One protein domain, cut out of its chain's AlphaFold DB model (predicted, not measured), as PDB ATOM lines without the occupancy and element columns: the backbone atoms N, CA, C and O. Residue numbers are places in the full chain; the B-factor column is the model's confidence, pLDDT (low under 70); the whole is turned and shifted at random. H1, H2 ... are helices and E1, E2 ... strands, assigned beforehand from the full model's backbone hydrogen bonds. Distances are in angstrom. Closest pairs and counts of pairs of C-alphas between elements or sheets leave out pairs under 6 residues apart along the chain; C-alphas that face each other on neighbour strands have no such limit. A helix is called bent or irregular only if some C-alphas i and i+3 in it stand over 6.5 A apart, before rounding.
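What this domain is: This is residues 90 to 118 and 182 to 330 of the 334 residues of an uncharacterized protein of Bryobacterales bacterium (UniProt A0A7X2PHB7). A strongly twisted sheet of five strands has a helical hairpin, H1 and H2, covering one face, while H5 and H6 form a corner well away from the sheet. The long unnamed stretch 229 to 275 winds through the space between the sheet and H5. The printed part has 178 residues, with six named helices and five named strands in the order E1 E2 H1 H2 E3 H3 E4 H4 E5 H5 H6; the sheet runs E4 E2 E1 E3 E5, antiparallel throughout. The class is mixed, helices and strands, with under half of the residues in named elements. The whole is compact, with a radius of gyration of the C-alphas of 15.8 A and spans of 45 by 45 by 29 A.

Where its parts are: After residues 90 to 108, E1 holds residues 109 to 115, 19.7 A long from C-alpha 109 at (-7.130, 52.673, 11.826). E2 is residues 184 to 188, H1 189 to 198 and H2 200 to 206. E3, residues 216 to 224, is 25.9 A long; H3 is 225 to 228. E4 is residues 276 to 278, H4 285 to 290 and E5 295 to 298. H5, residues 306 to 321, is 22.2 A long, and H6, residues 323 to 329, ends at C-alpha 329 at (19.459, 57.350, 25.184).

How they stand to each other: In the sheet, these backbone atoms of neighbour strands are within hydrogen-bond range: N 112 and O 221 of E1 and E3 at 3.0 A, N 187 and O 111 of E2 and E1 at 3.0 A, N 218 and O 296 of E3 and E5 at 2.9 A, and N 186 and O 276 of E2 and E4 at 2.9 A. E2, H1 H2 and E3 form a split strand-helix-strand unit, two strands running the same way with E1 between them, and its crossover is right-handed. H1 and H2 lie on the same face, giving two layers, a sheet and helices on one face. H1 is over E1 at a height over the sheet of 10.2 A. It touches H2, closest at the C-alphas of Ser 196 and Trp 203, 7.0 A, at a shallow tilt of 31 degrees, opposite ways. H4 stands at the sheet's level; the closest C-alphas of E3 and H4, Val 221 and Trp 288, are 4.5 A apart. H3 is on the sheet, over none of the strands. H5 touches H6 with residues 314 to 318 alone, closest at the C-alphas of Ser 318 and Ile 326, 5.6 A, at a steep tilt of 64 degrees; neither is on the sheet. H1 is irregular, C-alphas 194 and 197 being 7.5 A apart. Every O i to N i+4 pair is within hydrogen-bond range in H4, H5 and H6, but 2 of 6 in H1, with 4 of 7 O i to N i+3 pairs, and 2 of 3 in H2.

The domain as a whole: The two farthest C-alphas, of Ala 100 and Pro 215, are 47.0 A apart. Residues 119 to 181 are not printed, and C-alphas 118 and 182 are 9.4 A apart across the cut. The link from H3 to E4 is long. The mean pLDDT of the printed part is 89.0, with residues 97 to 102, 265 to 269 and 301 to 304 under 70.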
ATOM      1  N   ASN A  90       1.538  60.920  30.919       92.31
ATOM      2  CA  ASN A  90       2.617  61.261  29.980       92.31
ATOM      3  C   ASN A  90       2.755  60.271  28.804       92.31
ATOM      4  O   ASN A  90       3.498  60.521  27.846       92.31
ATOM      5  N   ASN A  91       2.080  59.124  28.890       95.62
ATOM      6  CA  ASN A  91       2.017  58.114  27.844       95.62
ATOM      7  C   ASN A  91       0.659  58.067  27.142       95.62
ATOM      8  O   ASN A  91       0.542  57.303  26.185       95.62
ATOM      9  N   PHE A  92      -0.321  58.862  27.578       95.62
ATOM     10  CA  PHE A  92      -1.629  58.965  26.941       95.62
ATOM     11  C   PHE A  92      -1.506  59.546  25.536       95.62
ATOM     12  O   PHE A  92      -0.942  60.622  25.347       95.62
ATOM     13  N   VAL A  93      -2.058  58.838  24.556       93.69
ATOM     14  CA  VAL A  93      -2.104  59.252  23.156       93.69
ATOM     15  C   VAL A  93      -3.400  60.025  22.909       93.69
ATOM     16  O   VAL A  93      -4.460  59.406  22.779       93.69
ATOM     17  N   PRO A  94      -3.354  61.370  22.843       88.62
ATOM     18  CA  PRO A  94      -4.551  62.166  22.630       88.62
ATOM     19  C   PRO A  94      -5.201  61.830  21.289       88.62
ATOM     20  O   PRO A  94      -4.532  61.727  20.262       88.62
ATOM     21  N   GLN A  95      -6.527  61.722  21.286       83.69
ATOM     22  CA  GLN A  95      -7.324  61.673  20.061       83.69
ATOM     23  C   GLN A  95      -7.875  63.068  19.744       83.69
ATOM     24  O   GLN A  95      -8.164  63.851  20.657       83.69
ATOM     25  N   TRP A  96      -8.010  63.418  18.459       76.38
ATOM     26  CA  TRP A  96      -8.510  64.741  18.081       76.38
ATOM     27  C   TRP A  96      -9.910  64.951  18.638       76.38
ATOM     28  O   TRP A  96     -10.843  64.208  18.354       76.38
ATOM     29  N   THR A  97     -10.061  66.051  19.360       59.56
ATOM     30  CA  THR A  97     -11.364  66.594  19.760       59.56
ATOM     31  C   THR A  97     -11.806  67.738  18.839       59.56
ATOM     32  O   THR A  97     -12.919  68.234  18.966       59.56
ATOM     33  N   SER A  98     -10.940  68.188  17.914       49.81
ATOM     34  CA  SER A  98     -11.209  69.249  16.930       49.81
ATOM     35  C   SER A  98     -10.154  69.237  15.796       49.81
ATOM     36  O   SER A  98      -9.004  68.895  16.080       49.81
ATOM     37  N   PRO A  99     -10.486  69.652  14.550       50.91
ATOM     38  CA  PRO A  99      -9.577  69.647  13.387       50.91
ATOM     39  C   PRO A  99      -8.291  70.478  13.527       50.91
ATOM     40  O   PRO A  99      -7.358  70.303  12.753       50.91
ATOM     41  N   ALA A 100      -8.229  71.393  14.498       55.69
ATOM     42  CA  ALA A 100      -7.072  72.255  14.741       55.69
ATOM     43  C   ALA A 100      -6.075  71.689  15.781       55.69
ATOM     44  O   ALA A 100      -5.234  72.434  16.287       55.69
ATOM     45  N   ARG A 101      -6.186  70.410  16.178       56.69
ATOM     46  CA  ARG A 101      -5.479  69.853  17.350       56.69
ATOM     47  C   ARG A 101      -4.455  68.762  17.011       56.69
ATOM     48  O   ARG A 101      -4.568  68.061  16.015       56.69
ATOM     49  N   ARG A 102      -3.455  68.643  17.898       62.44
ATOM     50  CA  ARG A 102      -2.501  67.521  17.998       62.44
ATOM     51  C   ARG A 102      -3.237  66.239  18.434       62.44
ATOM     52  O   ARG A 102      -4.283  66.349  19.076       62.44
ATOM     53  N   GLY A 103      -2.704  65.062  18.112       80.56
ATOM     54  CA  GLY A 103      -3.291  63.758  18.444       80.56
ATOM     55  C   GLY A 103      -3.457  62.819  17.248       80.56
ATOM     56  O   GLY A 103      -3.122  63.166  16.114       80.56
ATOM     57  N   LEU A 104      -4.037  61.645  17.494       86.81
ATOM     58  CA  LEU A 104      -4.534  60.740  16.459       86.81
ATOM     59  C   LEU A 104      -5.948  61.139  16.021       86.81
ATOM     60  O   LEU A 104      -6.804  61.464  16.843       86.81
ATOM     61  N   HIS A 105      -6.226  61.076  14.721       89.94
ATOM     62  CA  HIS A 105      -7.593  61.218  14.219       89.94
ATOM     63  C   HIS A 105      -8.480  60.091  14.806       89.94
ATOM     64  O   HIS A 105      -8.035  58.949  14.830       89.94
ATOM     65  N   PRO A 106      -9.736  60.329  15.237       87.81
ATOM     66  CA  PRO A 106     -10.589  59.274  15.805       87.81
ATOM     67  C   PRO A 106     -10.825  58.095  14.850       87.81
ATOM     68  O   PRO A 106     -10.931  56.946  15.267       87.81
ATOM     69  N   GLY A 107     -10.876  58.376  13.545       92.38
ATOM     70  CA  GLY A 107     -10.940  57.366  12.487       92.38
ATOM     71  C   GLY A 107      -9.591  56.741  12.116       92.38
ATOM     72  O   GLY A 107      -9.535  56.041  11.112       92.38
ATOM     73  N   PHE A 108      -8.515  57.029  12.855       94.75
ATOM     74  CA  PHE A 108      -7.222  56.372  12.680       94.75
ATOM     75  C   PHE A 108      -7.399  54.869  12.860       94.75
ATOM     76  O   PHE A 108      -8.028  54.416  13.816       94.75
ATOM     77  N   GLU A 109      -6.890  54.105  11.904       97.56
ATOM     78  CA  GLU A 109      -7.130  52.673  11.826       97.56
ATOM     79  C   GLU A 109      -6.000  51.919  12.527       97.56
ATOM     80  O   GLU A 109      -4.818  52.170  12.300       97.56
ATOM     81  N   LEU A 110      -6.379  50.963  13.362       97.88
ATOM     82  CA  LEU A 110      -5.507  50.116  14.155       97.88
ATOM     83  C   LEU A 110      -5.625  48.668  13.678       97.88
ATOM     84  O   LEU A 110      -6.713  48.196  13.345       97.88
ATOM     85  N   ALA A 111      -4.508  47.950  13.685       98.06
ATOM     86  CA  ALA A 111      -4.447  46.504  13.546       98.06
ATOM     87  C   ALA A 111      -4.164  45.878  14.915       98.06
ATOM     88  O   ALA A 111      -3.120  46.146  15.514       98.06
ATOM     89  N   ARG A 112      -5.059  45.009  15.391       97.25
ATOM     90  CA  ARG A 112      -4.831  44.172  16.578       97.25
ATOM     91  C   ARG A 112      -4.652  42.724  16.145       97.25
ATOM     92  O   ARG A 112      -5.475  42.190  15.403       97.25
ATOM     93  N   ILE A 113      -3.594  42.090  16.643       97.06
ATOM     94  CA  ILE A 113      -3.349  40.657  16.464       97.06
ATOM     95  C   ILE A 113      -3.806  39.933  17.725       97.06
ATOM     96  O   ILE A 113      -3.385  40.273  18.828       97.06
ATOM     97  N   ILE A 114      -4.676  38.944  17.561       96.38
ATOM     98  CA  ILE A 114      -5.249  38.156  18.650       96.38
ATOM     99  C   ILE A 114      -4.615  36.770  18.607       96.38
ATOM    100  O   ILE A 114      -4.754  36.054  17.616       96.38
ATOM    101  N   ASN A 115      -3.930  36.391  19.687       95.62
ATOM    102  CA  ASN A 115      -3.446  35.029  19.875       95.62
ATOM    103  C   ASN A 115      -4.587  34.161  20.409       95.62
ATOM    104  O   ASN A 115      -4.859  34.167  21.608       95.62
ATOM    105  N   LEU A 116      -5.240  33.404  19.527       96.50
ATOM    106  CA  LEU A 116      -6.393  32.590  19.905       96.50
ATOM    107  C   LEU A 116      -5.998  31.509  20.914       96.50
ATOM    108  O   LEU A 116      -6.701  31.300  21.898       96.50
ATOM    109  N   ASN A 117      -4.822  30.896  20.770       94.94
ATOM    110  CA  ASN A 117      -4.316  29.941  21.758       94.94
ATOM    111  C   ASN A 117      -4.060  30.577  23.137       94.94
ATOM    112  O   ASN A 117      -4.038  29.850  24.125       94.94
ATOM    113  N   GLY A 118      -3.873  31.900  23.216       92.50
ATOM    114  CA  GLY A 118      -3.722  32.646  24.471       92.50
ATOM    115  C   GLY A 118      -5.035  32.869  25.233       92.50
ATOM    116  O   GLY A 118      -5.004  33.237  26.406       92.50
ATOM    117  N   GLU A 182      -6.538  40.232  29.423       83.19
ATOM    118  CA  GLU A 182      -5.291  40.831  28.921       83.19
ATOM    119  C   GLU A 182      -5.514  42.255  28.368       83.19
ATOM    120  O   GLU A 182      -6.543  42.508  27.737       83.19
ATOM    121  N   PRO A 183      -4.556  43.185  28.498       90.81
ATOM    122  CA  PRO A 183      -4.599  44.426  27.730       90.81
ATOM    123  C   PRO A 183      -4.546  44.155  26.222       90.81
ATOM    124  O   PRO A 183      -3.943  43.182  25.764       90.81
ATOM    125  N   ALA A 184      -5.146  45.042  25.434       94.12
ATOM    126  CA  ALA A 184      -5.111  44.952  23.985       94.12
ATOM    127  C   ALA A 184      -3.911  45.732  23.431       94.12
ATOM    128  O   ALA A 184      -3.703  46.893  23.775       94.12
ATOM    129  N   TRP A 185      -3.139  45.083  22.558       95.50
ATOM    130  CA  TRP A 185      -2.021  45.694  21.839       95.50
ATOM    131  C   TRP A 185      -2.406  45.885  20.375       95.50
ATOM    132  O   TRP A 185      -3.006  44.996  19.762       95.50
ATOM    133  N   ALA A 186      -2.059  47.033  19.807       96.56
ATOM    134  CA  ALA A 186      -2.288  47.330  18.401       96.56
ATOM    135  C   ALA A 186      -1.123  48.095  17.778       96.56
ATOM    136  O   ALA A 186      -0.319  48.712  18.466       96.56
ATOM    137  N   MET A 187      -1.076  48.079  16.454       96.19
ATOM    138  CA  MET A 187      -0.234  48.947  15.631       96.19
ATOM    139  C   MET A 187      -1.113  49.751  14.678       96.19
ATOM    140  O   MET A 187      -2.287  49.421  14.499       96.19
ATOM    141  N   ALA A 188      -0.568  50.774  14.027       95.94
ATOM    142  CA  ALA A 188      -1.268  51.440  12.937       95.94
ATOM    143  C   ALA A 188      -1.587  50.444  11.811       95.94
ATOM    144  O   ALA A 188      -0.752  49.623  11.420       95.94
ATOM    145  N   TRP A 189      -2.796  50.517  11.256       96.88
ATOM    146  CA  TRP A 189      -3.187  49.654  10.144       96.88
ATOM    147  C   TRP A 189      -2.298  49.871   8.916       96.88
ATOM    148  O   TRP A 189      -1.986  48.909   8.225       96.88
ATOM    149  N   GLU A 190      -1.846  51.100   8.665       94.81
ATOM    150  CA  GLU A 190      -0.922  51.419   7.569       94.81
ATOM    151  C   GLU A 190       0.431  50.700   7.693       94.81
ATOM    152  O   GLU A 190       0.966  50.247   6.683       94.81
ATOM    153  N   ASP A 191       0.923  50.482   8.921       92.50
ATOM    154  CA  ASP A 191       2.139  49.701   9.178       92.50
ATOM    155  C   ASP A 191       1.904  48.200   8.914       92.50
ATOM    156  O   ASP A 191       2.792  47.473   8.459       92.50
ATOM    157  N   PHE A 192       0.696  47.708   9.210       94.88
ATOM    158  CA  PHE A 192       0.333  46.296   9.095       94.88
ATOM    159  C   PHE A 192      -0.081  45.881   7.675       94.88
ATOM    160  O   PHE A 192       0.297  44.806   7.196       94.88
ATOM    161  N   ALA A 193      -0.865  46.711   6.988       95.94
ATOM    162  CA  ALA A 193      -1.552  46.379   5.743       95.94
ATOM    163  C   ALA A 193      -0.620  45.849   4.635       95.94
ATOM    164  O   ALA A 193      -0.970  44.816   4.047       95.94
ATOM    165  N   PRO A 194       0.586  46.417   4.399       93.19
ATOM    166  CA  PRO A 194       1.544  45.902   3.411       93.19
ATOM    167  C   PRO A 194       2.049  44.479   3.701       93.19
ATOM    168  O   PRO A 194       2.654  43.823   2.847       93.19
ATOM    169  N   HIS A 195       1.831  43.986   4.920       92.50
ATOM    170  CA  HIS A 195       2.281  42.682   5.393       92.50
ATOM    171  C   HIS A 195       1.135  41.722   5.719       92.50
ATOM    172  O   HIS A 195       1.392  40.544   5.968       92.50
ATOM    173  N   SER A 196      -0.114  42.189   5.671       95.00
ATOM    174  CA  SER A 196      -1.310  41.407   5.994       95.00
ATOM    175  C   SER A 196      -1.385  40.083   5.221       95.00
ATOM    176  O   SER A 196      -1.680  39.046   5.799       95.00
ATOM    177  N   LYS A 197      -1.010  40.072   3.937       95.00
ATOM    178  CA  LYS A 197      -1.012  38.866   3.088       95.00
ATOM    179  C   LYS A 197       0.275  38.033   3.148       95.00
ATOM    180  O   LYS A 197       0.395  37.051   2.427       95.00
ATOM    181  N   LYS A 198       1.245  38.403   3.996       92.00
ATOM    182  CA  LYS A 198       2.484  37.626   4.217       92.00
ATOM    183  C   LYS A 198       2.325  36.532   5.291       92.00
ATOM    184  O   LYS A 198       3.292  35.829   5.583       92.00
ATOM    185  N   GLY A 199       1.125  36.413   5.858       93.69
ATOM    186  CA  GLY A 199       0.688  35.356   6.765       93.69
ATOM    187  C   GLY A 199       1.056  35.532   8.239       93.69
ATOM    188  O   GLY A 199       1.889  36.372   8.607       93.69
ATOM    189  N   ALA A 200       0.454  34.699   9.094       95.06
ATOM    190  CA  ALA A 200       0.539  34.798  10.562       95.06
ATOM    191  C   ALA A 200       1.974  34.827  11.108       95.06
ATOM    192  O   ALA A 200       2.270  35.542  12.066       95.06
ATOM    193  N   ASN A 201       2.901  34.129  10.449       91.69
ATOM    194  CA  ASN A 201       4.325  34.125  10.791       91.69
ATOM    195  C   ASN A 201       5.018  35.493  10.666       91.69
ATOM    196  O   ASN A 201       6.145  35.639  11.146       91.69
ATOM    197  N   ILE A 202       4.406  36.466   9.990       90.94
ATOM    198  CA  ILE A 202       4.872  37.855   9.906       90.94
ATOM    199  C   ILE A 202       4.079  38.762  10.851       90.94
ATOM    200  O   ILE A 202       4.663  39.687  11.412       90.94
ATOM    201  N   TRP A 203       2.794  38.488  11.079       93.62
ATOM    202  CA  TRP A 203       1.925  39.334  11.904       93.62
ATOM    203  C   TRP A 203       2.413  39.458  13.349       93.62
ATOM    204  O   TRP A 203       2.575  40.570  13.844       93.62
ATOM    205  N   TRP A 204       2.733  38.343  14.014       91.19
ATOM    206  CA  TRP A 204       3.218  38.398  15.401       91.19
ATOM    207  C   TRP A 204       4.581  39.094  15.522       91.19
ATOM    208  O   TRP A 204       4.856  39.762  16.516       91.19
ATOM    209  N   LYS A 205       5.418  38.987  14.481       89.06
ATOM    210  CA  LYS A 205       6.745  39.621  14.406       89.06
ATOM    211  C   LYS A 205       6.668  41.130  14.265       89.06
ATOM    212  O   LYS A 205       7.532  41.827  14.780       89.06
ATOM    213  N   LEU A 206       5.670  41.596  13.522       89.31
ATOM    214  CA  LEU A 206       5.331  43.010  13.405       89.31
ATOM    215  C   LEU A 206       4.825  43.565  14.725       89.31
ATOM    216  O   LEU A 206       5.244  44.637  15.135       89.31
ATOM    217  N   ALA A 207       3.958  42.802  15.387       89.12
ATOM    218  CA  ALA A 207       3.324  43.202  16.632       89.12
ATOM    219  C   ALA A 207       4.241  43.113  17.861       89.12
ATOM    220  O   ALA A 207       3.800  43.452  18.949       89.12
ATOM    221  N   GLY A 208       5.474  42.607  17.727       86.88
ATOM    222  CA  GLY A 208       6.364  42.399  18.876       86.88
ATOM    223  C   GLY A 208       5.821  41.403  19.910       86.88
ATOM    224  O   GLY A 208       6.222  41.437  21.074       86.88
ATOM    225  N   ILE A 209       4.903  40.517  19.505       84.62
ATOM    226  CA  ILE A 209       4.235  39.579  20.411       84.62
ATOM    227  C   ILE A 209       5.167  38.405  20.703       84.62
ATOM    228  O   ILE A 209       5.641  37.726  19.789       84.62
ATOM    229  N   LYS A 210       5.379  38.115  21.989       85.25
ATOM    230  CA  LYS A 210       6.006  36.866  22.425       85.25
ATOM    231  C   LYS A 210       4.999  35.723  22.313       85.25
ATOM    232  O   LYS A 210       3.940  35.772  22.930       85.25
ATOM    233  N   LEU A 211       5.341  34.696  21.540       87.50
ATOM    234  CA  LEU A 211       4.569  33.457  21.458       87.50
ATOM    235  C   LEU A 211       5.286  32.366  22.254       87.50
ATOM    236  O   LEU A 211       6.443  32.052  21.974       87.50
ATOM    237  N   ASP A 212       4.597  31.788  23.238       86.12
ATOM    238  CA  ASP A 212       5.189  30.804  24.157       86.12
ATOM    239  C   ASP A 212       5.235  29.380  23.582       86.12
ATOM    240  O   ASP A 212       5.959  28.520  24.084       86.12
ATOM    241  N   ARG A 213       4.483  29.118  22.510       89.50
ATOM    242  CA  ARG A 213       4.436  27.824  21.823       89.50
ATOM    243  C   ARG A 213       4.190  27.990  20.328       89.50
ATOM    244  O   ARG A 213       3.790  29.057  19.872       89.50
ATOM    245  N   PHE A 214       4.429  26.910  19.592       90.75
ATOM    246  CA  PHE A 214       4.068  26.760  18.186       90.75
ATOM    247  C   PHE A 214       3.563  25.328  17.938       90.75
ATOM    248  O   PHE A 214       4.131  24.402  18.524       90.75
ATOM    249  N   PRO A 215       2.579  25.131  17.045       93.88
ATOM    250  CA  PRO A 215       1.869  26.173  16.300       93.88
ATOM    251  C   PRO A 215       0.885  26.979  17.167       93.88
ATOM    252  O   PRO A 215       0.530  26.552  18.264       93.88
ATOM    253  N   VAL A 216       0.471  28.157  16.685       95.38
ATOM    254  CA  VAL A 216      -0.619  28.957  17.278       95.38
ATOM    255  C   VAL A 216      -1.476  29.614  16.201       95.38
ATOM    256  O   VAL A 216      -0.962  30.071  15.185       95.38
ATOM    257  N   TRP A 217      -2.776  29.714  16.438       97.69
ATOM    258  CA  TRP A 217      -3.723  30.418  15.587       97.69
ATOM    259  C   TRP A 217      -3.785  31.898  15.943       97.69
ATOM    260  O   TRP A 217      -4.007  32.271  17.099       97.69
ATOM    261  N   LEU A 218      -3.609  32.743  14.930       97.94
ATOM    262  CA  LEU A 218      -3.687  34.191  15.049       97.94
ATOM    263  C   LEU A 218      -4.822  34.727  14.181       97.94
ATOM    264  O   LEU A 218      -4.935  34.367  13.009       97.94
ATOM    265  N   ALA A 219      -5.608  35.640  14.741       98.12
ATOM    266  CA  ALA A 219      -6.543  36.465  13.987       98.12
ATOM    267  C   ALA A 219      -6.040  37.910  13.946       98.12
ATOM    268  O   ALA A 219      -5.441  38.384  14.914       98.12
ATOM    269  N   ALA A 220      -6.295  38.622  12.851       98.25
ATOM    270  CA  ALA A 220      -6.083  40.064  12.794       98.25
ATOM    271  C   ALA A 220      -7.425  40.779  12.644       98.25
ATOM    272  O   ALA A 220      -8.256  40.393  11.821       98.25
ATOM    273  N   VAL A 221      -7.623  41.831  13.433       98.38
ATOM    274  CA  VAL A 221      -8.805  42.695  13.368       98.38
ATOM    275  C   VAL A 221      -8.393  44.131  13.094       98.38
ATOM    276  O   VAL A 221      -7.319  44.574  13.512       98.38
ATOM    277  N   LYS A 222      -9.263  44.848  12.386       98.44
ATOM    278  CA  LYS A 222      -9.107  46.255  12.051       98.44
ATOM    279  C   LYS A 222     -10.175  47.056  12.782       98.44
ATOM    280  O   LYS A 222     -11.361  46.836  12.554       98.44
ATOM    281  N   LEU A 223      -9.746  47.975  13.633       96.81
ATOM    282  CA  LEU A 223     -10.618  48.841  14.424       96.81
ATOM    283  C   LEU A 223     -10.167  50.295  14.317       96.81
ATOM    284  O   LEU A 223      -9.043  50.576  13.910       96.81
ATOM    285  N   ARG A 224     -11.036  51.230  14.674       96.75
ATOM    286  CA  ARG A 224     -10.733  52.660  14.727       96.75
ATOM    287  C   ARG A 224     -10.296  53.061  16.132       96.75
ATOM    288  O   ARG A 224     -10.722  52.464  17.118       96.75
ATOM    289  N   ALA A 225      -9.479  54.106  16.231       94.94
ATOM    290  CA  ALA A 225      -8.958  54.601  17.504       94.94
ATOM    291  C   ALA A 225     -10.067  54.936  18.520       94.94
ATOM    292  O   ALA A 225      -9.914  54.626  19.698       94.94
ATOM    293  N   TYR A 226     -11.213  55.474  18.080       93.56
ATOM    294  CA  TYR A 226     -12.327  55.741  19.003       93.56
ATOM    295  C   TYR A 226     -12.958  54.464  19.583       93.56
ATOM    296  O   TYR A 226     -13.502  54.501  20.681       93.56
ATOM    297  N   GLU A 227     -12.900  53.337  18.866       95.06
ATOM    298  CA  GLU A 227     -13.440  52.047  19.323       95.06
ATOM    299  C   GLU A 227     -12.521  51.394  20.360       95.06
ATOM    300  O   GLU A 227     -12.982  50.638  21.212       95.06
ATOM    301  N   ALA A 228     -11.224  51.708  20.302       93.38
ATOM    302  CA  ALA A 228     -10.220  51.264  21.264       93.38
ATOM    303  C   ALA A 228     -10.296  52.015  22.609       93.38
ATOM    304  O   ALA A 228      -9.701  51.573  23.589       93.38
ATOM    305  N   GLY A 229     -11.027  53.133  22.678       93.19
ATOM    306  CA  GLY A 229     -11.041  53.998  23.857       93.19
ATOM    307  C   GLY A 229      -9.708  54.726  24.031       93.19
ATOM    308  O   GLY A 229      -9.134  55.226  23.067       93.19
ATOM    309  N   GLU A 230      -9.209  54.823  25.259       94.56
ATOM    310  CA  GLU A 230      -7.946  55.512  25.532       94.56
ATOM    311  C   GLU A 230      -6.736  54.677  25.084       94.56
ATOM    312  O   GLU A 230      -6.581  53.513  25.455       94.56
ATOM    313  N   LEU A 231      -5.862  55.297  24.287       95.94
ATOM    314  CA  LEU A 231      -4.644  54.686  23.764       95.94
ATOM    315  C   LEU A 231      -3.434  55.189  24.550       95.94
ATOM    316  O   LEU A 231      -3.340  56.375  24.865       95.94
ATOM    317  N   PHE A 232      -2.468  54.311  24.797       96.25
ATOM    318  CA  PHE A 232      -1.237  54.656  25.499       96.25
ATOM    319  C   PHE A 232      -0.009  54.103  24.783       96.25
ATOM    320  O   PHE A 232      -0.069  53.100  24.068       96.25
ATOM    321  N   ARG A 233       1.143  54.733  25.020       95.38
ATOM    322  CA  ARG A 233       2.451  54.145  24.704       95.38
ATOM    323  C   ARG A 233       2.829  53.139  25.795       95.38
ATOM    324  O   ARG A 233       3.009  53.565  26.938       95.38
ATOM    325  N   PRO A 234       3.014  51.846  25.483       95.94
ATOM    326  CA  PRO A 234       3.357  50.864  26.504       95.94
ATOM    327  C   PRO A 234       4.781  51.061  27.023       95.94
ATOM    328  O   PRO A 234       5.715  51.340  26.262       95.94
ATOM    329  N   THR A 235       4.961  50.874  28.325       97.00
ATOM    330  CA  THR A 235       6.254  50.823  29.018       97.00
ATOM    331  C   THR A 235       6.741  49.383  29.194       97.00
ATOM    332  O   THR A 235       5.993  48.429  28.992       97.00
ATOM    333  N   GLN A 236       7.993  49.195  29.621       96.25
ATOM    334  CA  GLN A 236       8.501  47.862  29.964       96.25
ATOM    335  C   GLN A 236       7.679  47.181  31.069       96.25
ATOM    336  O   GLN A 236       7.575  45.958  31.064       96.25
ATOM    337  N   LEU A 237       7.092  47.944  32.000       97.06
ATOM    338  CA  LEU A 237       6.230  47.377  33.040       97.06
ATOM    339  C   LEU A 237       4.890  46.886  32.473       97.06
ATOM    340  O   LEU A 237       4.350  45.900  32.962       97.06
ATOM    341  N   ASP A 238       4.400  47.517  31.403       96.94
ATOM    342  CA  ASP A 238       3.192  47.082  30.689       96.94
ATOM    343  C   ASP A 238       3.446  45.831  29.839       96.94
ATOM    344  O   ASP A 238       2.530  45.060  29.580       96.94
ATOM    345  N   ALA A 239       4.698  45.607  29.429       94.88
ATOM    346  CA  ALA A 239       5.122  44.457  28.631       94.88
ATOM    347  C   ALA A 239       5.536  43.226  29.467       94.88
ATOM    348  O   ALA A 239       5.843  42.175  28.901       94.88
ATOM    349  N   GLY A 240       5.621  43.344  30.797       95.25
ATOM    350  CA  GLY A 240       6.136  42.285  31.672       95.25
ATOM    351  C   GLY A 240       7.582  41.891  31.341       95.25
ATOM    352  O   GLY A 240       8.407  42.737  31.000       95.25
ATOM    353  N   TRP A 241       7.924  40.599  31.418       94.69
ATOM    354  CA  TRP A 241       9.262  40.098  31.052       94.69
ATOM    355  C   TRP A 241       9.400  39.808  29.543       94.69
ATOM    356  O   TRP A 241       9.947  38.779  29.145       94.69
ATOM    357  N   ASN A 242       8.876  40.695  28.690       91.19
ATOM    358  CA  ASN A 242       8.949  40.571  27.234       91.19
ATOM    359  C   ASN A 242      10.174  41.311  26.671       91.19
ATOM    360  O   ASN A 242      10.220  42.543  26.653       91.19
ATOM    361  N   GLY A 243      11.160  40.569  26.157       89.56
ATOM    362  CA  GLY A 243      12.327  41.163  25.496       89.56
ATOM    363  C   GLY A 243      12.037  41.783  24.122       89.56
ATOM    364  O   GLY A 243      12.846  42.575  23.628       89.56
ATOM    365  N   PHE A 244      10.917  41.439  23.486       88.69
ATOM    366  CA  PHE A 244      10.516  42.000  22.192       88.69
ATOM    367  C   PHE A 244       9.934  43.414  22.311       88.69
ATOM    368  O   PHE A 244       9.837  44.115  21.306       88.69
ATOM    369  N   HIS A 245       9.652  43.870  23.534       91.75
ATOM    370  CA  HIS A 245       9.403  45.279  23.816       91.75
ATOM    371  C   HIS A 245      10.667  46.116  23.573       91.75
ATOM    372  O   HIS A 245      11.792  45.718  23.925       91.75
ATOM    373  N   PHE A 246      10.501  47.306  23.001       91.75
ATOM    374  CA  PHE A 246      11.568  48.295  22.886       91.75
ATOM    375  C   PHE A 246      11.037  49.650  23.366       91.75
ATOM    376  O   PHE A 246      10.075  50.166  22.800       91.75
ATOM    377  N   PRO A 247      11.625  50.250  24.415       92.38
ATOM    378  CA  PRO A 247      11.131  51.527  24.898       92.38
ATOM    379  C   PRO A 247      11.185  52.606  23.812       92.38
ATOM    380  O   PRO A 247      12.101  52.601  23.001       92.38
ATOM    381  N   SER A 248      10.243  53.549  23.767       90.94
ATOM    382  CA  SER A 248      10.335  54.667  22.818       90.94
ATOM    383  C   SER A 248      11.459  55.636  23.212       90.94
ATOM    384  O   SER A 248      11.654  55.902  24.400       90.94
ATOM    385  N   PRO A 249      12.163  56.230  22.236       90.50
ATOM    386  CA  PRO A 249      13.085  57.330  22.493       90.50
ATOM    387  C   PRO A 249      12.424  58.579  23.139       90.50
ATOM    388  O   PRO A 249      11.309  58.939  22.761       90.50
ATOM    389  N   PRO A 250      13.135  59.333  24.008       88.44
ATOM    390  CA  PRO A 250      12.577  60.452  24.788       88.44
ATOM    391  C   PRO A 250      12.002  61.640  24.028       88.44
ATOM    392  O   PRO A 250      11.176  62.363  24.572       88.44
ATOM    393  N   ASN A 251      12.450  61.862  22.796       84.19
ATOM    394  CA  ASN A 251      12.082  63.043  22.013       84.19
ATOM    395  C   ASN A 251      11.046  62.722  20.931       84.19
ATOM    396  O   ASN A 251      10.883  63.485  19.981       84.19
ATOM    397  N   ILE A 252      10.394  61.566  21.038       86.69
ATOM    398  CA  ILE A 252       9.341  61.157  20.122       86.69
ATOM    399  C   ILE A 252       7.997  61.654  20.650       86.69
ATOM    400  O   ILE A 252       7.674  61.479  21.832       86.69
ATOM    401  N   VAL A 253       7.226  62.276  19.754       88.00
ATOM    402  CA  VAL A 253       5.856  62.718  20.026       88.00
ATOM    403  C   VAL A 253       5.003  61.533  20.470       88.00
ATOM    404  O   VAL A 253       5.155  60.425  19.971       88.00
ATOM    405  N   VAL A 254       4.123  61.748  21.443       88.06
ATOM    406  CA  VAL A 254       3.337  60.652  22.025       88.06
ATOM    407  C   VAL A 254       2.458  59.964  20.972       88.06
ATOM    408  O   VAL A 254       2.379  58.738  20.950       88.06
ATOM    409  N   ASP A 255       1.921  60.747  20.039       87.38
ATOM    410  CA  ASP A 255       0.991  60.302  18.998       87.38
ATOM    411  C   ASP A 255       1.573  59.284  18.012       87.38
ATOM    412  O   ASP A 255       0.815  58.631  17.309       87.38
ATOM    413  N   SER A 256       2.898  59.109  17.952       87.44
ATOM    414  CA  SER A 256       3.503  58.074  17.102       87.44
ATOM    415  C   SER A 256       3.607  56.701  17.777       87.44
ATOM    416  O   SER A 256       4.203  55.790  17.201       87.44
ATOM    417  N   GLY A 257       3.107  56.566  19.007       91.00
ATOM    418  CA  GLY A 257       3.097  55.306  19.738       91.00
ATOM    419  C   GLY A 257       4.451  54.865  20.319       91.00
ATOM    420  O   GLY A 257       5.455  55.588  20.348       91.00
ATOM    421  N   GLY A 258       4.429  53.644  20.850       91.62
ATOM    422  CA  GLY A 258       5.561  52.752  21.086       91.62
ATOM    423  C   GLY A 258       6.184  52.237  19.790       91.62
ATOM    424  O   GLY A 258       5.666  52.502  18.706       91.62
ATOM    425  N   HIS A 259       7.281  51.487  19.905       90.88
ATOM    426  CA  HIS A 259       7.930  50.830  18.771       90.88
ATOM    427  C   HIS A 259       8.366  49.420  19.184       90.88
ATOM    428  O   HIS A 259       9.359  49.293  19.898       90.88
ATOM    429  N   PRO A 260       7.684  48.354  18.739       89.25
ATOM    430  CA  PRO A 260       8.081  47.002  19.087       89.25
ATOM    431  C   PRO A 260       9.373  46.647  18.349       89.25
ATOM    432  O   PRO A 260       9.661  47.181  17.270       89.25
ATOM    433  N   VAL A 261      10.155  45.700  18.879       87.12
ATOM    434  CA  VAL A 261      11.307  45.183  18.133       87.12
ATOM    435  C   VAL A 261      10.814  44.569  16.828       87.12
ATOM    436  O   VAL A 261      10.076  43.590  16.819       87.12
ATOM    437  N   ASP A 262      11.316  45.087  15.712       80.81
ATOM    438  CA  ASP A 262      11.037  44.507  14.404       80.81
ATOM    439  C   ASP A 262      11.821  43.198  14.210       80.81
ATOM    440  O   ASP A 262      13.035  43.189  13.957       80.81
ATOM    441  N   LEU A 263      11.112  42.070  14.288       80.00
ATOM    442  CA  LEU A 263      11.708  40.735  14.178       80.00
ATOM    443  C   LEU A 263      11.963  40.291  12.728       80.00
ATOM    444  O   LEU A 263      12.537  39.217  12.493       80.00
ATOM    445  N   ARG A 264      11.618  41.115  11.729       75.62
ATOM    446  CA  ARG A 264      11.759  40.825  10.290       75.62
ATOM    447  C   ARG A 264      13.192  41.070   9.800       75.62
ATOM    448  O   ARG A 264      13.448  41.948   8.990       75.62
ATOM    449  N   ARG A 265      14.168  40.267  10.243       67.25
ATOM    450  CA  ARG A 265      15.627  40.480  10.038       67.25
ATOM    451  C   ARG A 265      16.139  40.650   8.591       67.25
ATOM    452  O   ARG A 265      17.294  41.042   8.440       67.25
ATOM    453  N   ARG A 266      15.372  40.362   7.538       63.59
ATOM    454  CA  ARG A 266      15.876  40.360   6.145       63.59
ATOM    455  C   ARG A 266      15.233  41.395   5.221       63.59
ATOM    456  O   ARG A 266      15.572  41.410   4.047       63.59
ATOM    457  N   ASP A 267      14.361  42.259   5.732       62.72
ATOM    458  CA  ASP A 267      13.737  43.292   4.900       62.72
ATOM    459  C   ASP A 267      14.659  44.534   4.811       62.72
ATOM    460  O   ASP A 267      15.060  45.044   5.870       62.72
ATOM    461  N   PRO A 268      15.089  44.965   3.604       50.47
ATOM    462  CA  PRO A 268      15.951  46.135   3.414       50.47
ATOM    463  C   PRO A 268      15.218  47.472   3.631       50.47
ATOM    464  O   PRO A 268      15.867  48.459   3.987       50.47
ATOM    465  N   TYR A 269      13.887  47.497   3.508       54.16
ATOM    466  CA  TYR A 269      13.052  48.691   3.665       54.16
ATOM    467  C   TYR A 269      12.182  48.566   4.915       54.16
ATOM    468  O   TYR A 269      10.962  48.451   4.855       54.16
ATOM    469  N   ARG A 270      12.836  48.552   6.082       71.62
ATOM    470  CA  ARG A 270      12.131  48.530   7.367       71.62
ATOM    471  C   ARG A 270      11.807  49.918   7.858       71.62
ATOM    472  O   ARG A 270      12.712  50.696   8.165       71.62
ATOM    473  N   GLU A 271      10.516  50.150   8.001       80.56
ATOM    474  CA  GLU A 271       9.969  51.269   8.741       80.56
ATOM    475  C   GLU A 271       9.747  50.875  10.199       80.56
ATOM    476  O   GLU A 271       9.602  49.699  10.548       80.56
ATOM    477  N   VAL A 272       9.793  51.882  11.067       85.81
ATOM    478  CA  VAL A 272       9.479  51.702  12.480       85.81
ATOM    479  C   VAL A 272       7.964  51.578  12.604       85.81
ATOM    480  O   VAL A 272       7.271  52.542  12.288       85.81
ATOM    481  N   VAL A 273       7.504  50.429  13.093       89.88
ATOM    482  CA  VAL A 273       6.095  50.140  13.371       89.88
ATOM    483  C   VAL A 273       5.676  50.830  14.667       89.88
ATOM    484  O   VAL A 273       6.446  50.876  15.632       89.88
ATOM    485  N   SER A 274       4.479  51.396  14.678       92.31
ATOM    486  CA  SER A 274       3.850  51.952  15.876       92.31
ATOM    487  C   SER A 274       3.286  50.857  16.786       92.31
ATOM    488  O   SER A 274       2.885  49.789  16.332       92.31
ATOM    489  N   GLU A 275       3.234  51.119  18.085       95.12
ATOM    490  CA  GLU A 275       2.668  50.203  19.074       95.12
ATOM    491  C   GLU A 275       1.853  50.979  20.104       95.12
ATOM    492  O   GLU A 275       2.305  51.970  20.675       95.12
ATOM    493  N   TYR A 276       0.639  50.512  20.349       96.31
ATOM    494  CA  TYR A 276      -0.316  51.106  21.267       96.31
ATOM    495  C   TYR A 276      -0.843  50.027  22.205       96.31
ATOM    496  O   TYR A 276      -1.059  48.890  21.783       96.31
ATOM    497  N   ILE A 277      -1.086  50.402  23.456       97.06
ATOM    498  CA  ILE A 277      -1.786  49.579  24.442       97.06
ATOM    499  C   ILE A 277      -3.080  50.276  24.861       97.06
ATOM    500  O   ILE A 277      -3.111  51.500  24.988       97.06
ATOM    501  N   PHE A 278      -4.145  49.502  25.045       96.19
ATOM    502  CA  PHE A 278      -5.449  49.993  25.482       96.19
ATOM    503  C   PHE A 278      -6.217  48.923  26.258       96.19
ATOM    504  O   PHE A 278      -5.843  47.744  26.291       96.19
ATOM    505  N   GLN A 279      -7.291  49.346  26.926       94.12
ATOM    506  CA  GLN A 279      -8.179  48.422  27.619       94.12
ATOM    507  C   GLN A 279      -8.912  47.524  26.620       94.12
ATOM    508  O   GLN A 279      -9.101  47.861  25.458       94.12
ATOM    509  N   GLN A 280      -9.364  46.365  27.076       92.31
ATOM    510  CA  GLN A 280     -10.185  45.469  26.274       92.31
ATOM    511  C   GLN A 280     -11.440  46.178  25.755       92.31
ATOM    512  O   GLN A 280     -12.347  46.508  26.524       92.31
ATOM    513  N   SER A 281     -11.500  46.376  24.441       92.50
ATOM    514  CA  SER A 281     -12.668  46.910  23.752       92.50
ATOM    515  C   SER A 281     -13.571  45.789  23.244       92.50
ATOM    516  O   SER A 281     -13.145  44.642  23.072       92.50
ATOM    517  N   ARG A 282     -14.826  46.147  22.962       94.31
ATOM    518  CA  ARG A 282     -15.740  45.285  22.216       94.31
ATOM    519  C   ARG A 282     -15.168  45.024  20.823       94.31
ATOM    520  O   ARG A 282     -14.715  45.954  20.154       94.31
ATOM    521  N   LEU A 283     -15.203  43.764  20.402       95.75
ATOM    522  CA  LEU A 283     -14.895  43.350  19.039       95.75
ATOM    523  C   LEU A 283     -16.178  42.873  18.364       95.75
ATOM    524  O   LEU A 283     -17.043  42.281  19.003       95.75
ATOM    525  N   GLU A 284     -16.288  43.129  17.069       96.19
ATOM    526  CA  GLU A 284     -17.407  42.707  16.233       96.19
ATOM    527  C   GLU A 284     -16.876  42.011  14.979       96.19
ATOM    528  O   GLU A 284     -15.743  42.248  14.545       96.19
ATOM    529  N   SER A 285     -17.686  41.147  14.360       96.06
ATOM    530  CA  SER A 285     -17.288  40.451  13.126       96.06
ATOM    531  C   SER A 285     -16.907  41.432  12.013       96.06
ATOM    532  O   SER A 285     -15.990  41.159  11.236       96.06
ATOM    533  N   GLY A 286     -17.514  42.625  12.007       97.88
ATOM    534  CA  GLY A 286     -17.143  43.741  11.141       97.88
ATOM    535  C   GLY A 286     -15.662  44.125  11.221       97.88
ATOM    536  O   GLY A 286     -15.067  44.414  10.185       97.88
ATOM    537  N   HIS A 287     -15.020  44.047  12.395       98.44
ATOM    538  CA  HIS A 287     -13.587  44.348  12.548       98.44
ATOM    539  C   HIS A 287     -12.696  43.287  11.895       98.44
ATOM    540  O   HIS A 287     -11.659  43.609  11.309       98.44
ATOM    541  N   TRP A 288     -13.092  42.015  11.959       98.31
ATOM    542  CA  TRP A 288     -12.381  40.923  11.286       98.31
ATOM    543  C   TRP A 288     -12.588  40.964   9.766       98.31
ATOM    544  O   TRP A 288     -11.635  40.818   8.995       98.31
ATOM    545  N   VAL A 289     -13.811  41.261   9.316       98.12
ATOM    546  CA  VAL A 289     -14.121  41.474   7.894       98.12
ATOM    547  C   VAL A 289     -13.352  42.675   7.340       98.12
ATOM    548  O   VAL A 289     -12.754  42.560   6.272       98.12
ATOM    549  N   ALA A 290     -13.282  43.788   8.075       98.00
ATOM    550  CA  ALA A 290     -12.524  44.980   7.688       98.00
ATOM    551  C   ALA A 290     -11.010  44.727   7.588       98.00
ATOM    552  O   ALA A 290     -10.325  45.390   6.808       98.00
ATOM    553  N   ALA A 291     -10.488  43.744   8.327       97.81
ATOM    554  CA  ALA A 291      -9.112  43.278   8.179       97.81
ATOM    555  C   ALA A 291      -8.904  42.351   6.965       97.81
ATOM    556  O   ALA A 291      -7.767  42.037   6.617       97.81
ATOM    557  N   GLY A 292      -9.977  41.914   6.302       97.88
ATOM    558  CA  GLY A 292      -9.934  40.967   5.191       97.88
ATOM    559  C   GLY A 292      -9.968  39.504   5.632       97.88
ATOM    560  O   GLY A 292      -9.325  38.680   4.978       97.88
ATOM    561  N   LYS A 293     -10.688  39.207   6.726       97.69
ATOM    562  CA  LYS A 293     -10.915  37.859   7.280       97.69
ATOM    563  C   LYS A 293      -9.624  37.090   7.573       97.69
ATOM    564  O   LYS A 293      -9.477  35.912   7.259       97.69
ATOM    565  N   LEU A 294      -8.645  37.782   8.147       98.00
ATOM    566  CA  LEU A 294      -7.317  37.232   8.408       98.00
ATOM    567  C   LEU A 294      -7.353  36.301   9.626       98.00
ATOM    568  O   LEU A 294      -7.539  36.757  10.756       98.00
ATOM    569  N   LEU A 295      -7.183  35.004   9.376       98.12
ATOM    570  CA  LEU A 295      -7.091  33.940  10.373       98.12
ATOM    571  C   LEU A 295      -6.121  32.875   9.857       98.12
ATOM    572  O   LEU A 295      -6.413  32.198   8.874       98.12
ATOM    573  N   GLU A 296      -4.965  32.739  10.497       97.62
ATOM    574  CA  GLU A 296      -3.908  31.839  10.030       97.62
ATOM    575  C   GLU A 296      -3.103  31.236  11.186       97.62
ATOM    576  O   GLU A 296      -2.954  31.825  12.259       97.62
ATOM    577  N   GLU A 297      -2.543  30.052  10.941       97.19
ATOM    578  CA  GLU A 297      -1.670  29.347  11.871       97.19
ATOM    579  C   GLU A 297      -0.221  29.840  11.724       97.19
ATOM    580  O   GLU A 297       0.419  29.704  10.676       97.19
ATOM    581  N   ALA A 298       0.333  30.403  12.791       95.06
ATOM    582  CA  ALA A 298       1.760  30.634  12.910       95.06
ATOM    583  C   ALA A 298       2.453  29.317  13.288       95.06
ATOM    584  O   ALA A 298       2.306  28.802  14.393       95.06
ATOM    585  N   THR A 299       3.241  28.788  12.359       92.81
ATOM    586  CA  THR A 299       4.002  27.533  12.503       92.81
ATOM    587  C   THR A 299       5.505  27.756  12.688       92.81
ATOM    588  O   THR A 299       6.250  26.841  13.039       92.81
ATOM    589  N   GLY A 300       5.985  28.969  12.416       76.31
ATOM    590  CA  GLY A 300       7.401  29.296  12.365       76.31
ATOM    591  C   GLY A 300       7.966  29.659  13.731       76.31
ATOM    592  O   GLY A 300       7.527  30.626  14.344       76.31
ATOM    593  N   LYS A 301       9.021  28.952  14.152       69.12
ATOM    594  CA  LYS A 301       9.848  29.334  15.309       69.12
ATOM    595  C   LYS A 301      10.513  30.705  15.091       69.12
ATOM    596  O   LYS A 301      10.695  31.143  13.950       69.12
ATOM    597  N   ASP A 302      10.886  31.365  16.190       63.72
ATOM    598  CA  ASP A 302      11.577  32.664  16.202       63.72
ATOM    599  C   ASP A 302      12.715  32.717  15.148       63.72
ATOM    600  O   ASP A 302      13.605  31.860  15.154       63.72
ATOM    601  N   PRO A 303      12.692  33.668  14.187       55.78
ATOM    602  CA  PRO A 303      13.509  33.634  12.969       55.78
ATOM    603  C   PRO A 303      15.006  33.928  13.158       55.78
ATOM    604  O   PRO A 303      15.720  34.115  12.163       55.78
ATOM    605  N   GLY A 304      15.532  33.971  14.383       60.75
ATOM    606  CA  GLY A 304      16.972  33.872  14.599       60.75
ATOM    607  C   GLY A 304      17.501  34.589  15.830       60.75
ATOM    608  O   GLY A 304      16.832  34.760  16.834       60.75
ATOM    609  N   ASN A 305      18.775  34.976  15.745       77.69
ATOM    610  CA  ASN A 305      19.513  35.611  16.829       77.69
ATOM    611  C   ASN A 305      18.839  36.930  17.259       77.69
ATOM    612  O   ASN A 305      19.063  37.962  16.623       77.69
ATOM    613  N   PHE A 306      18.050  36.891  18.335       81.31
ATOM    614  CA  PHE A 306      17.349  38.030  18.944       81.31
ATOM    615  C   PHE A 306      18.240  39.264  19.144       81.31
ATOM    616  O   PHE A 306      17.839  40.396  18.877       81.31
ATOM    617  N   ARG A 307      19.522  39.034  19.455       84.69
ATOM    618  CA  ARG A 307      20.559  40.074  19.505       84.69
ATOM    619  C   ARG A 307      20.642  40.898  18.217       84.69
ATOM    620  O   ARG A 307      20.785  42.117  18.200       84.69
ATOM    621  N   ALA A 308      20.623  40.196  17.089       85.06
ATOM    622  CA  ALA A 308      20.722  40.798  15.771       85.06
ATOM    623  C   ALA A 308      19.435  41.545  15.397       85.06
ATOM    624  O   ALA A 308      19.524  42.579  14.741       85.06
ATOM    625  N   GLN A 309      18.264  41.061  15.829       86.06
ATOM    626  CA  GLN A 309      16.989  41.761  15.630       86.06
ATOM    627  C   GLN A 309      16.969  43.087  16.393       86.06
ATOM    628  O   GLN A 309      16.728  44.125  15.783       86.06
ATOM    629  N   ARG A 310      17.340  43.093  17.679       88.44
ATOM    630  CA  ARG A 310      17.412  44.328  18.475       88.44
ATOM    631  C   ARG A 310      18.416  45.333  17.923       88.44
ATOM    632  O   ARG A 310      18.111  46.519  17.841       88.44
ATOM    633  N   ARG A 311      19.587  44.872  17.471       88.38
ATOM    634  CA  ARG A 311      20.565  45.732  16.780       88.38
ATOM    635  C   ARG A 311      20.007  46.330  15.492       88.38
ATOM    636  O   ARG A 311      20.193  47.518  15.261       88.38
ATOM    637  N   ALA A 312      19.330  45.525  14.675       87.62
ATOM    638  CA  ALA A 312      18.708  46.008  13.448       87.62
ATOM    639  C   ALA A 312      17.596  47.024  13.748       87.62
ATOM    640  O   ALA A 312      17.524  48.054  13.085       87.62
ATOM    641  N   HIS A 313      16.776  46.781  14.772       89.62
ATOM    642  CA  HIS A 313      15.745  47.719  15.205       89.62
ATOM    643  C   HIS A 313      16.350  49.040  15.716       89.62
ATOM    644  O   HIS A 313      15.919  50.112  15.303       89.62
ATOM    645  N   HIS A 314      17.423  48.980  16.513       90.06
ATOM    646  CA  HIS A 314      18.181  50.165  16.941       90.06
ATOM    647  C   HIS A 314      18.713  50.981  15.753       90.06
ATOM    648  O   HIS A 314      18.649  52.211  15.769       90.06
ATOM    649  N   ASP A 315      19.179  50.315  14.692       88.31
ATOM    650  CA  ASP A 315      19.626  50.973  13.461       88.31
ATOM    651  C   ASP A 315      18.471  51.622  12.686       88.31
ATOM    652  O   ASP A 315      18.623  52.722  12.156       88.31
ATOM    653  N   VAL A 316      17.298  50.984  12.647       89.12
ATOM    654  CA  VAL A 316      16.080  51.552  12.044       89.12
ATOM    655  C   VAL A 316      15.629  52.799  12.817       89.12
ATOM    656  O   VAL A 316      15.446  53.851  12.202       89.12
ATOM    657  N   LEU A 317      15.585  52.744  14.153       89.44
ATOM    658  CA  LEU A 317      15.310  53.913  14.999       89.44
ATOM    659  C   LEU A 317      16.351  55.022  14.810       89.44
ATOM    660  O   LEU A 317      15.999  56.195  14.723       89.44
ATOM    661  N   SER A 318      17.634  54.665  14.717       90.31
ATOM    662  CA  SER A 318      18.727  55.624  14.517       90.31
ATOM    663  C   SER A 318      18.623  56.359  13.183       90.31
ATOM    664  O   SER A 318      18.896  57.557  13.134       90.31
ATOM    665  N   ARG A 319      18.194  55.669  12.119       89.56
ATOM    666  CA  ARG A 319      17.923  56.293  10.818       89.56
ATOM    667  C   ARG A 319      16.704  57.218  10.872       89.56
ATOM    668  O   ARG A 319      16.780  58.315  10.336       89.56
ATOM    669  N   LYS A 320      15.617  56.809  11.545       88.44
ATOM    670  CA  LYS A 320      14.364  57.588  11.627       88.44
ATOM    671  C   LYS A 320      14.469  58.816  12.542       88.44
ATOM    672  O   LYS A 320      13.939  59.868  12.212       88.44
ATOM    673  N   HIS A 321      15.158  58.699  13.678       89.00
ATOM    674  CA  HIS A 321      15.157  59.716  14.746       89.00
ATOM    675  C   HIS A 321      16.535  60.335  15.032       89.00
ATOM    676  O   HIS A 321      16.679  61.151  15.943       89.00
ATOM    677  N   GLY A 322      17.560  59.956  14.268       89.75
ATOM    678  CA  GLY A 322      18.915  60.490  14.372       89.75
ATOM    679  C   GLY A 322      19.839  59.671  15.282       89.75
ATOM    680  O   GLY A 322      19.613  59.507  16.484       89.75
ATOM    681  N   HIS A 323      20.964  59.229  14.713       88.12
ATOM    682  CA  HIS A 323      21.956  58.368  15.369       88.12
ATOM    683  C   HIS A 323      22.447  58.894  16.726       88.12
ATOM    684  O   HIS A 323      22.571  58.130  17.685       88.12
ATOM    685  N   GLY A 324      22.732  60.197  16.823       87.19
ATOM    686  CA  GLY A 324      23.245  60.801  18.054       87.19
ATOM    687  C   GLY A 324      22.228  60.786  19.198       87.19
ATOM    688  O   GLY A 324      22.603  60.534  20.342       87.19
ATOM    689  N   ALA A 325      20.947  61.021  18.899       87.94
ATOM    690  CA  ALA A 325      19.883  61.011  19.898       87.94
ATOM    691  C   ALA A 325      19.645  59.593  20.429       87.94
ATOM    692  O   ALA A 325      19.676  59.376  21.642       87.94
ATOM    693  N   ILE A 326      19.512  58.622  19.521       91.12
ATOM    694  CA  ILE A 326      19.265  57.224  19.876       91.12
ATOM    695  C   ILE A 326      20.426  56.640  20.687       91.12
ATOM    696  O   ILE A 326      20.199  56.076  21.755       91.12
ATOM    697  N   ARG A 327      21.678  56.841  20.254       88.38
ATOM    698  CA  ARG A 327      22.860  56.278  20.931       88.38
ATOM    699  C   ARG A 327      23.099  56.855  22.333       88.38
ATOM    700  O   ARG A 327      23.651  56.151  23.174       88.38
ATOM    701  N   ARG A 328      22.707  58.111  22.591       88.56
ATOM    702  CA  ARG A 328      22.789  58.732  23.932       88.56
ATOM    703  C   ARG A 328      21.726  58.213  24.892       88.56
ATOM    704  O   ARG A 328      21.955  58.214  26.096       88.56
ATOM    705  N   TRP A 329      20.564  57.843  24.373       89.75
ATOM    706  CA  TRP A 329      19.459  57.350  25.184       89.75
ATOM    707  C   TRP A 329      19.605  55.859  25.489       89.75
ATOM    708  O   TRP A 329      19.562  55.478  26.655       89.75
ATOM    709  N   MET A 330      19.833  55.041  24.461       87.50
ATOM    710  CA  MET A 330      19.991  53.603  24.610       87.50
ATOM    711  C   MET A 330      21.202  53.124  23.800       87.50
ATOM    712  O   MET A 330      21.275  53.352  22.583       87.50
TER     713      MET A 330